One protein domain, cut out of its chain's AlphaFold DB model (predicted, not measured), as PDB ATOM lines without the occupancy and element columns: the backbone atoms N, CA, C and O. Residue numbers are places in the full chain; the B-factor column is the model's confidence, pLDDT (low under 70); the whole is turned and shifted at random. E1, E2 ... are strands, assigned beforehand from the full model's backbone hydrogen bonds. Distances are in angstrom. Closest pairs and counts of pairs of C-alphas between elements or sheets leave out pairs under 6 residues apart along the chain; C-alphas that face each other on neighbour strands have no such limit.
ATOM      1  N   LEU A   2     -38.894  26.539   5.967       98.38
ATOM      2  CA  LEU A   2     -38.174  26.875   4.732       98.38
ATOM      3  C   LEU A   2     -36.670  26.867   5.009       98.38
ATOM      4  O   LEU A   2     -36.228  27.502   5.966       98.38
ATOM      5  N   LEU A   3     -35.914  26.137   4.194       98.56
ATOM      6  CA  LEU A   3     -34.455  26.118   4.193       98.56
ATOM      7  C   LEU A   3     -33.986  26.727   2.876       98.56
ATOM      8  O   LEU A   3     -34.271  26.179   1.817       98.56
ATOM      9  N   GLU A   4     -33.289  27.850   2.943       98.25
ATOM     10  CA  GLU A   4     -32.770  28.578   1.785       98.25
ATOM     11  C   GLU A   4     -31.539  29.384   2.209       98.25
ATOM     12  O   GLU A   4     -31.343  29.628   3.404       98.25
ATOM     13  N   ASN A   5     -30.716  29.820   1.254       97.12
ATOM     14  CA  ASN A   5     -29.630  30.784   1.493       97.12
ATOM     15  C   ASN A   5     -28.678  30.401   2.652       97.12
ATOM     16  O   ASN A   5     -28.255  31.255   3.432       97.12
ATOM     17  N   GLY A   6     -28.345  29.112   2.780       97.06
ATOM     18  CA  GLY A   6     -27.481  28.574   3.835       97.06
ATOM     19  C   GLY A   6     -28.218  28.063   5.076       97.06
ATOM     20  O   GLY A   6     -27.575  27.547   5.988       97.06
ATOM     21  N   GLY A   7     -29.548  28.171   5.126       98.38
ATOM     22  CA  GLY A   7     -30.358  27.542   6.165       98.38
ATOM     23  C   GLY A   7     -30.206  26.020   6.147       98.38
ATOM     24  O   GLY A   7     -30.305  25.388   5.096       98.38
ATOM     25  N   SER A   8     -29.992  25.422   7.316       98.38
ATOM     26  CA  SER A   8     -29.786  23.980   7.454       98.38
ATOM     27  C   SER A   8     -30.663  23.381   8.544       98.38
ATOM     28  O   SER A   8     -30.787  23.959   9.626       98.38
ATOM     29  N   LEU A   9     -31.196  22.191   8.291       98.75
ATOM     30  CA  LEU A   9     -31.836  21.345   9.288       98.75
ATOM     31  C   LEU A   9     -31.199  19.963   9.250       98.75
ATOM     32  O   LEU A   9     -31.101  19.354   8.187       98.75
ATOM     33  N   ARG A  10     -30.844  19.459  10.427       98.62
ATOM     34  CA  ARG A  10     -30.426  18.079  10.632       98.62
ATOM     35  C   ARG A  10     -31.489  17.368  11.457       98.62
ATOM     36  O   ARG A  10     -31.864  17.864  12.517       98.62
ATOM     37  N   VAL A  11     -32.005  16.258  10.942       98.81
ATOM     38  CA  VAL A  11     -33.007  15.416  11.604       98.81
ATOM     39  C   VAL A  11     -32.296  14.172  12.111       98.81
ATOM     40  O   VAL A  11     -31.869  13.342  11.309       98.81
ATOM     41  N   GLU A  12     -32.121  14.085  13.426       98.62
ATOM     42  CA  GLU A  12     -31.425  12.974  14.076       98.62
ATOM     43  C   GLU A  12     -32.326  11.739  14.225       98.62
ATOM     44  O   GLU A  12     -33.521  11.755  13.912       98.62
ATOM     45  N   GLU A  13     -31.740  10.645  14.705       98.44
ATOM     46  CA  GLU A  13     -32.465   9.422  15.038       98.44
ATOM     47  C   GLU A  13     -33.640   9.721  15.986       98.44
ATOM     48  O   GLU A  13     -33.463  10.359  17.024       98.44
ATOM     49  N   ASN A  14     -34.833   9.213  15.664       98.06
ATOM     50  CA  ASN A  14     -36.078   9.443  16.413       98.06
ATOM     51  C   ASN A  14     -36.618  10.888  16.392       98.06
ATOM     52  O   ASN A  14     -37.639  11.145  17.035       98.06
ATOM     53  N   ASP A  15     -36.008  11.802  15.634       98.69
ATOM     54  CA  ASP A  15     -36.545  13.144  15.403       98.69
ATOM     55  C   ASP A  15     -37.402  13.213  14.132       98.69
ATOM     56  O   ASP A  15     -37.317  12.383  13.217       98.69
ATOM     57  N   PHE A  16     -38.248  14.248  14.076       98.56
ATOM     58  CA  PHE A  16     -39.242  14.426  13.024       98.56
ATOM     59  C   PHE A  16     -39.224  15.842  12.447       98.56
ATOM     60  O   PHE A  16     -39.337  16.831  13.173       98.56
ATOM     61  N   ALA A  17     -39.201  15.938  11.120       98.69
ATOM     62  CA  ALA A  17     -39.475  17.155  10.373       98.69
ATOM     63  C   ALA A  17     -40.701  16.968   9.469       98.69
ATOM     64  O   ALA A  17     -40.879  15.932   8.829       98.69
ATOM     65  N   TYR A  18     -41.543  17.997   9.389       98.44
ATOM     66  CA  TYR A  18     -42.770  17.970   8.594       98.44
ATOM     67  C   TYR A  18     -42.876  19.217   7.724       98.44
ATOM     68  O   TYR A  18     -42.623  20.330   8.197       98.44
ATOM     69  N   ASN A  19     -43.323  19.040   6.479       98.44
ATOM     70  CA  ASN A  19     -43.610  20.133   5.543       98.44
ATOM     71  C   ASN A  19     -42.418  21.098   5.402       98.44
ATOM     72  O   ASN A  19     -42.536  22.319   5.590       98.44
ATOM     73  N   THR A  20     -41.239  20.524   5.162       98.62
ATOM     74  CA  THR A  20     -39.999  21.272   4.946       98.62
ATOM     75  C   THR A  20     -39.826  21.547   3.459       98.62
ATOM     76  O   THR A  20     -39.674  20.619   2.670       98.62
ATOM     77  N   THR A  21     -39.809  22.818   3.078       98.75
ATOM     78  CA  THR A  21     -39.355  23.254   1.760       98.75
ATOM     79  C   THR A  21     -37.845  23.413   1.806       98.75
ATOM     80  O   THR A  21     -37.323  24.135   2.659       98.75
ATOM     81  N   VAL A  22     -37.151  22.729   0.903       98.69
ATOM     82  CA  VAL A  22     -35.701  22.837   0.733       98.69
ATOM     83  C   VAL A  22     -35.470  23.557  -0.586       98.69
ATOM     84  O   VAL A  22     -35.622  22.959  -1.649       98.69
ATOM     85  N   ASP A  23     -35.186  24.852  -0.503       98.25
ATOM     86  CA  ASP A  23     -34.954  25.729  -1.648       98.25
ATOM     87  C   ASP A  23     -33.457  25.990  -1.854       98.25
ATOM     88  O   ASP A  23     -32.613  25.459  -1.128       98.25
ATOM     89  N   SER A  24     -33.120  26.784  -2.866       97.62
ATOM     90  CA  SER A  24     -31.750  27.061  -3.285       97.62
ATOM     91  C   SER A  24     -30.835  27.441  -2.113       97.62
ATOM     92  O   SER A  24     -31.096  28.370  -1.340       97.62
ATOM     93  N   GLY A  25     -29.747  26.682  -1.961       96.56
ATOM     94  CA  GLY A  25     -28.762  26.869  -0.895       96.56
ATOM     95  C   GLY A  25     -29.206  26.380   0.488       96.56
ATOM     96  O   GLY A  25     -28.430  26.501   1.434       96.56
ATOM     97  N   GLY A  26     -30.419  25.845   0.631       98.44
ATOM     98  CA  GLY A  26     -30.878  25.156   1.833       98.44
ATOM     99  C   GLY A  26     -30.352  23.722   1.917       98.44
ATOM    100  O   GLY A  26     -30.147  23.070   0.892       98.44
ATOM    101  N   LEU A  27     -30.159  23.216   3.137       98.56
ATOM    102  CA  LEU A  27     -29.701  21.847   3.398       98.56
ATOM    103  C   LEU A  27     -30.618  21.128   4.387       98.56
ATOM    104  O   LEU A  27     -30.703  21.513   5.550       98.56
ATOM    105  N   LEU A  28     -31.237  20.039   3.944       98.75
ATOM    106  CA  LEU A  28     -31.872  19.054   4.811       98.75
ATOM    107  C   LEU A  28     -30.986  17.808   4.891       98.75
ATOM    108  O   LEU A  28     -30.793  17.112   3.897       98.75
ATOM    109  N   GLU A  29     -30.469  17.511   6.075       98.56
ATOM    110  CA  GLU A  29     -29.761  16.266   6.362       98.56
ATOM    111  C   GLU A  29     -30.660  15.379   7.227       98.56
ATOM    112  O   GLU A  29     -31.099  15.794   8.300       98.56
ATOM    113  N   VAL A  30     -30.969  14.173   6.754       98.75
ATOM    114  CA  VAL A  30     -31.757  13.195   7.515       98.75
ATOM    115  C   VAL A  30     -30.868  12.013   7.844       98.75
ATOM    116  O   VAL A  30     -30.395  11.307   6.951       98.75
ATOM    117  N   MET A  31     -30.648  11.817   9.136       98.19
ATOM    118  CA  MET A  31     -29.802  10.753   9.649       98.19
ATOM    119  C   MET A  31     -30.537   9.420   9.697       98.19
ATOM    120  O   MET A  31     -31.765   9.352   9.590       98.19
ATOM    121  N   ASP A  32     -29.766   8.350   9.874       98.19
ATOM    122  CA  ASP A  32     -30.288   7.016  10.148       98.19
ATOM    123  C   ASP A  32     -31.325   7.077  11.290       98.19
ATOM    124  O   ASP A  32     -31.110   7.726  12.313       98.19
ATOM    125  N   GLY A  33     -32.488   6.455  11.081       98.56
ATOM    126  CA  GLY A  33     -33.625   6.491  12.010       98.56
ATOM    127  C   GLY A  33     -34.384   7.825  12.120       98.56
ATOM    128  O   GLY A  33     -35.392   7.881  12.825       98.56
ATOM    129  N   GLY A  34     -33.963   8.888  11.429       98.81
ATOM    130  CA  GLY A  34     -34.691  10.160  11.355       98.81
ATOM    131  C   GLY A  34     -35.897  10.109  10.410       98.81
ATOM    132  O   GLY A  34     -35.960   9.272   9.503       98.81
ATOM    133  N   THR A  35     -36.868  11.007  10.612       98.88
ATOM    134  CA  THR A  35     -38.084  11.101   9.781       98.88
ATOM    135  C   THR A  35     -38.302  12.505   9.216       98.88
ATOM    136  O   THR A  35     -38.407  13.473   9.963       98.88
ATOM    137  N   ALA A  36     -38.467  12.632   7.898       98.88
ATOM    138  CA  ALA A  36     -38.825  13.892   7.245       98.88
ATOM    139  C   ALA A  36     -39.917  13.689   6.183       98.88
ATOM    140  O   ALA A  36     -39.651  13.192   5.092       98.88
ATOM    141  N   THR A  37     -41.153  14.101   6.461       98.75
ATOM    142  CA  THR A  37     -42.283  13.885   5.533       98.75
ATOM    143  C   THR A  37     -42.885  15.192   5.029       98.75
ATOM    144  O   THR A  37     -42.816  16.237   5.682       98.75
ATOM    145  N   GLY A  38     -43.461  15.152   3.826       98.62
ATOM    146  CA  GLY A  38     -43.949  16.355   3.149       98.62
ATOM    147  C   GLY A  38     -42.813  17.277   2.702       98.62
ATOM    148  O   GLY A  38     -42.971  18.496   2.713       98.62
ATOM    149  N   VAL A  39     -41.649  16.716   2.363       98.81
ATOM    150  CA  VAL A  39     -40.511  17.493   1.864       98.81
ATOM    151  C   VAL A  39     -40.837  18.045   0.476       98.81
ATOM    152  O   VAL A  39     -41.180  17.296  -0.433       98.81
ATOM    153  N   ASP A  40     -40.703  19.349   0.287       98.62
ATOM    154  CA  ASP A  40     -40.801  19.992  -1.023       98.62
ATOM    155  C   ASP A  40     -39.395  20.411  -1.459       98.62
ATOM    156  O   ASP A  40     -38.904  21.479  -1.086       98.62
ATOM    157  N   LYS A  41     -38.706  19.516  -2.176       98.12
ATOM    158  CA  LYS A  41     -37.331  19.726  -2.630       98.12
ATOM    159  C   LYS A  41     -37.349  20.501  -3.947       98.12
ATOM    160  O   LYS A  41     -37.775  19.976  -4.977       98.12
ATOM    161  N   LYS A  42     -36.875  21.745  -3.920       97.69
ATOM    162  CA  LYS A  42     -36.707  22.586  -5.113       97.69
ATOM    163  C   LYS A  42     -35.319  22.398  -5.725       97.69
ATOM    164  O   LYS A  42     -34.431  21.787  -5.128       97.69
ATOM    165  N   ALA A  43     -35.151  22.931  -6.933       94.94
ATOM    166  CA  ALA A  43     -33.865  22.959  -7.618       94.94
ATOM    167  C   ALA A  43     -32.828  23.733  -6.785       94.94
ATOM    168  O   ALA A  43     -33.112  24.831  -6.304       94.94
ATOM    169  N   GLY A  44     -31.638  23.158  -6.605       95.38
ATOM    170  CA  GLY A  44     -30.582  23.739  -5.761       95.38
ATOM    171  C   GLY A  44     -30.803  23.591  -4.248       95.38
ATOM    172  O   GLY A  44     -29.982  24.050  -3.453       95.38
ATOM    173  N   GLY A  45     -31.910  22.971  -3.830       97.62
ATOM    174  CA  GLY A  45     -32.127  22.549  -2.451       97.62
ATOM    175  C   GLY A  45     -31.479  21.195  -2.198       97.62
ATOM    176  O   GLY A  45     -31.733  20.231  -2.926       97.62
ATOM    177  N   LYS A  46     -30.656  21.102  -1.154       98.25
ATOM    178  CA  LYS A  46     -29.811  19.932  -0.893       98.25
ATOM    179  C   LYS A  46     -30.489  19.003   0.094       98.25
ATOM    180  O   LYS A  46     -30.859  19.416   1.191       98.25
ATOM    181  N   SER A  61     -38.482  17.701  -8.668       96.31
ATOM    182  CA  SER A  61     -38.852  18.114 -10.031       96.31
ATOM    183  C   SER A  61     -39.338  16.947 -10.905       96.31
ATOM    184  O   SER A  61     -39.999  17.151 -11.925       96.31
ATOM    185  N   LYS A  62     -39.044  15.712 -10.486       96.19
ATOM    186  CA  LYS A  62     -39.403  14.448 -11.140       96.19
ATOM    187  C   LYS A  62     -40.643  13.788 -10.519       96.19
ATOM    188  O   LYS A  62     -41.007  12.677 -10.904       96.19
ATOM    189  N   GLY A  63     -41.328  14.468  -9.597       97.88
ATOM    190  CA  GLY A  63     -42.579  14.022  -8.984       97.88
ATOM    191  C   GLY A  63     -42.412  13.574  -7.535       97.88
ATOM    192  O   GLY A  63     -41.580  14.098  -6.799       97.88
ATOM    193  N   GLN A  64     -43.254  12.637  -7.094       98.50
ATOM    194  CA  GLN A  64     -43.169  12.107  -5.734       98.50
ATOM    195  C   GLN A  64     -41.935  11.220  -5.568       98.50
ATOM    196  O   GLN A  64     -41.638  10.403  -6.441       98.50
ATOM    197  N   PHE A  65     -41.262  11.351  -4.429       98.75
ATOM    198  CA  PHE A  65     -40.161  10.485  -4.026       98.75
ATOM    199  C   PHE A  65     -40.375   9.964  -2.604       98.75
ATOM    200  O   PHE A  65     -41.105  10.559  -1.802       98.75
ATOM    201  N   SER A  66     -39.737   8.837  -2.293       98.81
ATOM    202  CA  SER A  66     -39.818   8.211  -0.972       98.81
ATOM    203  C   SER A  66     -38.554   7.433  -0.641       98.81
ATOM    204  O   SER A  66     -38.022   6.750  -1.509       98.81
ATOM    205  N   ILE A  67     -38.156   7.449   0.621       98.81
ATOM    206  CA  ILE A  67     -37.183   6.559   1.244       98.81
ATOM    207  C   ILE A  67     -37.885   5.995   2.466       98.81
ATOM    208  O   ILE A  67     -38.186   6.736   3.396       98.81
ATOM    209  N   LYS A  68     -38.238   4.717   2.426       98.69
ATOM    210  CA  LYS A  68     -38.994   4.064   3.495       98.69
ATOM    211  C   LYS A  68     -38.736   2.570   3.456       98.69
ATOM    212  O   LYS A  68     -38.597   2.014   2.367       98.69
ATOM    213  N   ASP A  69     -38.671   1.937   4.623       98.25
ATOM    214  CA  ASP A  69     -38.470   0.489   4.758       98.25
ATOM    215  C   ASP A  69     -37.234  -0.011   3.978       98.25
ATOM    216  O   ASP A  69     -37.265  -1.058   3.329       98.25
ATOM    217  N   GLY A  70     -36.149   0.775   3.975       98.62
ATOM    218  CA  GLY A  70     -34.930   0.452   3.229       98.62
ATOM    219  C   GLY A  70     -35.057   0.587   1.706       98.62
ATOM    220  O   GLY A  70     -34.246   0.027   0.976       98.62
TER     221      GLY A  70
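Overview. This is residues 2 to 46 and 61 to 70 of the 210 residues of the protein "Autotransporter" of Escherichia coli (UniProt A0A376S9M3). The chain is wound in two stacked turns, a short coil: E1 lies beside E3 in one wall, E2 lies beside E4 in another, and the short stretches 2 to 3, 21 to 22 and 40 to 41 pair in a third row. E5, which follows the cut, lies outside the coil on the side of E4, near it but separated by a gap. The printed part has 55 residues, with no named helix and five named strands in the order E1, E2, E3, E4, E5; there are two sheets of two strands, E1 = E3 and E2 = E4, both parallel. The class is all strand, although the named strands hold 24 of the 55 residues, under half. The whole is compact, with a radius of gyration of the C-alphas of 10.9 A and spans of 28 by 23 by 15 A.

Along the chain. E1 is residues 8 to 11, 10.0 A from first to last C-alpha, and begins with C-alpha 8 at (-29.786, 23.980, 7.454). E2 is residues 16 to 18, 6.7 A long. E3 is residues 27 to 30, 9.8 A long. E4, the longest strand by residues, is residues 35 to 41, 15.1 A long, and begins with C-alpha 35 at (-38.084, 11.101, 9.781). E5 is residues 63 to 68, 16.4 A long, and ends with C-alpha 68 at (-38.994, 4.064, 3.495).

Arrangement. E1 and E3 are parallel neighbours, with 7 degrees between their directions. N 9 and O 27 are 2.9 A apart and N 11 and O 29 are 2.8 A apart, both within hydrogen-bond range. E2 and E4 are parallel neighbours at 31 degrees, with N 17 and O 35 within hydrogen-bond range at 2.8 A. The closest C-alphas of E1 and E2 are those of Val 11 and Ala 17, 6.8 A apart. The closest C-alphas of E3 and E4 are those of Val 30 and Ala 36, 7.1 A apart. Outside the named strands, residues 2 to 3 pair with residues 21 to 22, parallel, and residues 21 to 22 pair with residues 40 to 41 of E4, also parallel. E5 pairs with no named strand. E4 and E5 are near each other, with no pair of C-alphas within 8 A but 12 pairs within 10 A. E5 is apart from E1, E2 and E3.

Size, cuts and confidence. The two C-alphas farthest apart are those of Asn 5 and Asp 69, at 31.7 A. Residues 47 to 60 are cut out, and C-alphas 46 and 61 are 13.0 A apart across the cut. Of the links that are printed whole, E1 to E2 and E3 to E4 are tight and E2 to E3 is short; E4 to E5 is the link across the cut. The mean pLDDT of the printed part is 98.2, and no printed residue is under 70.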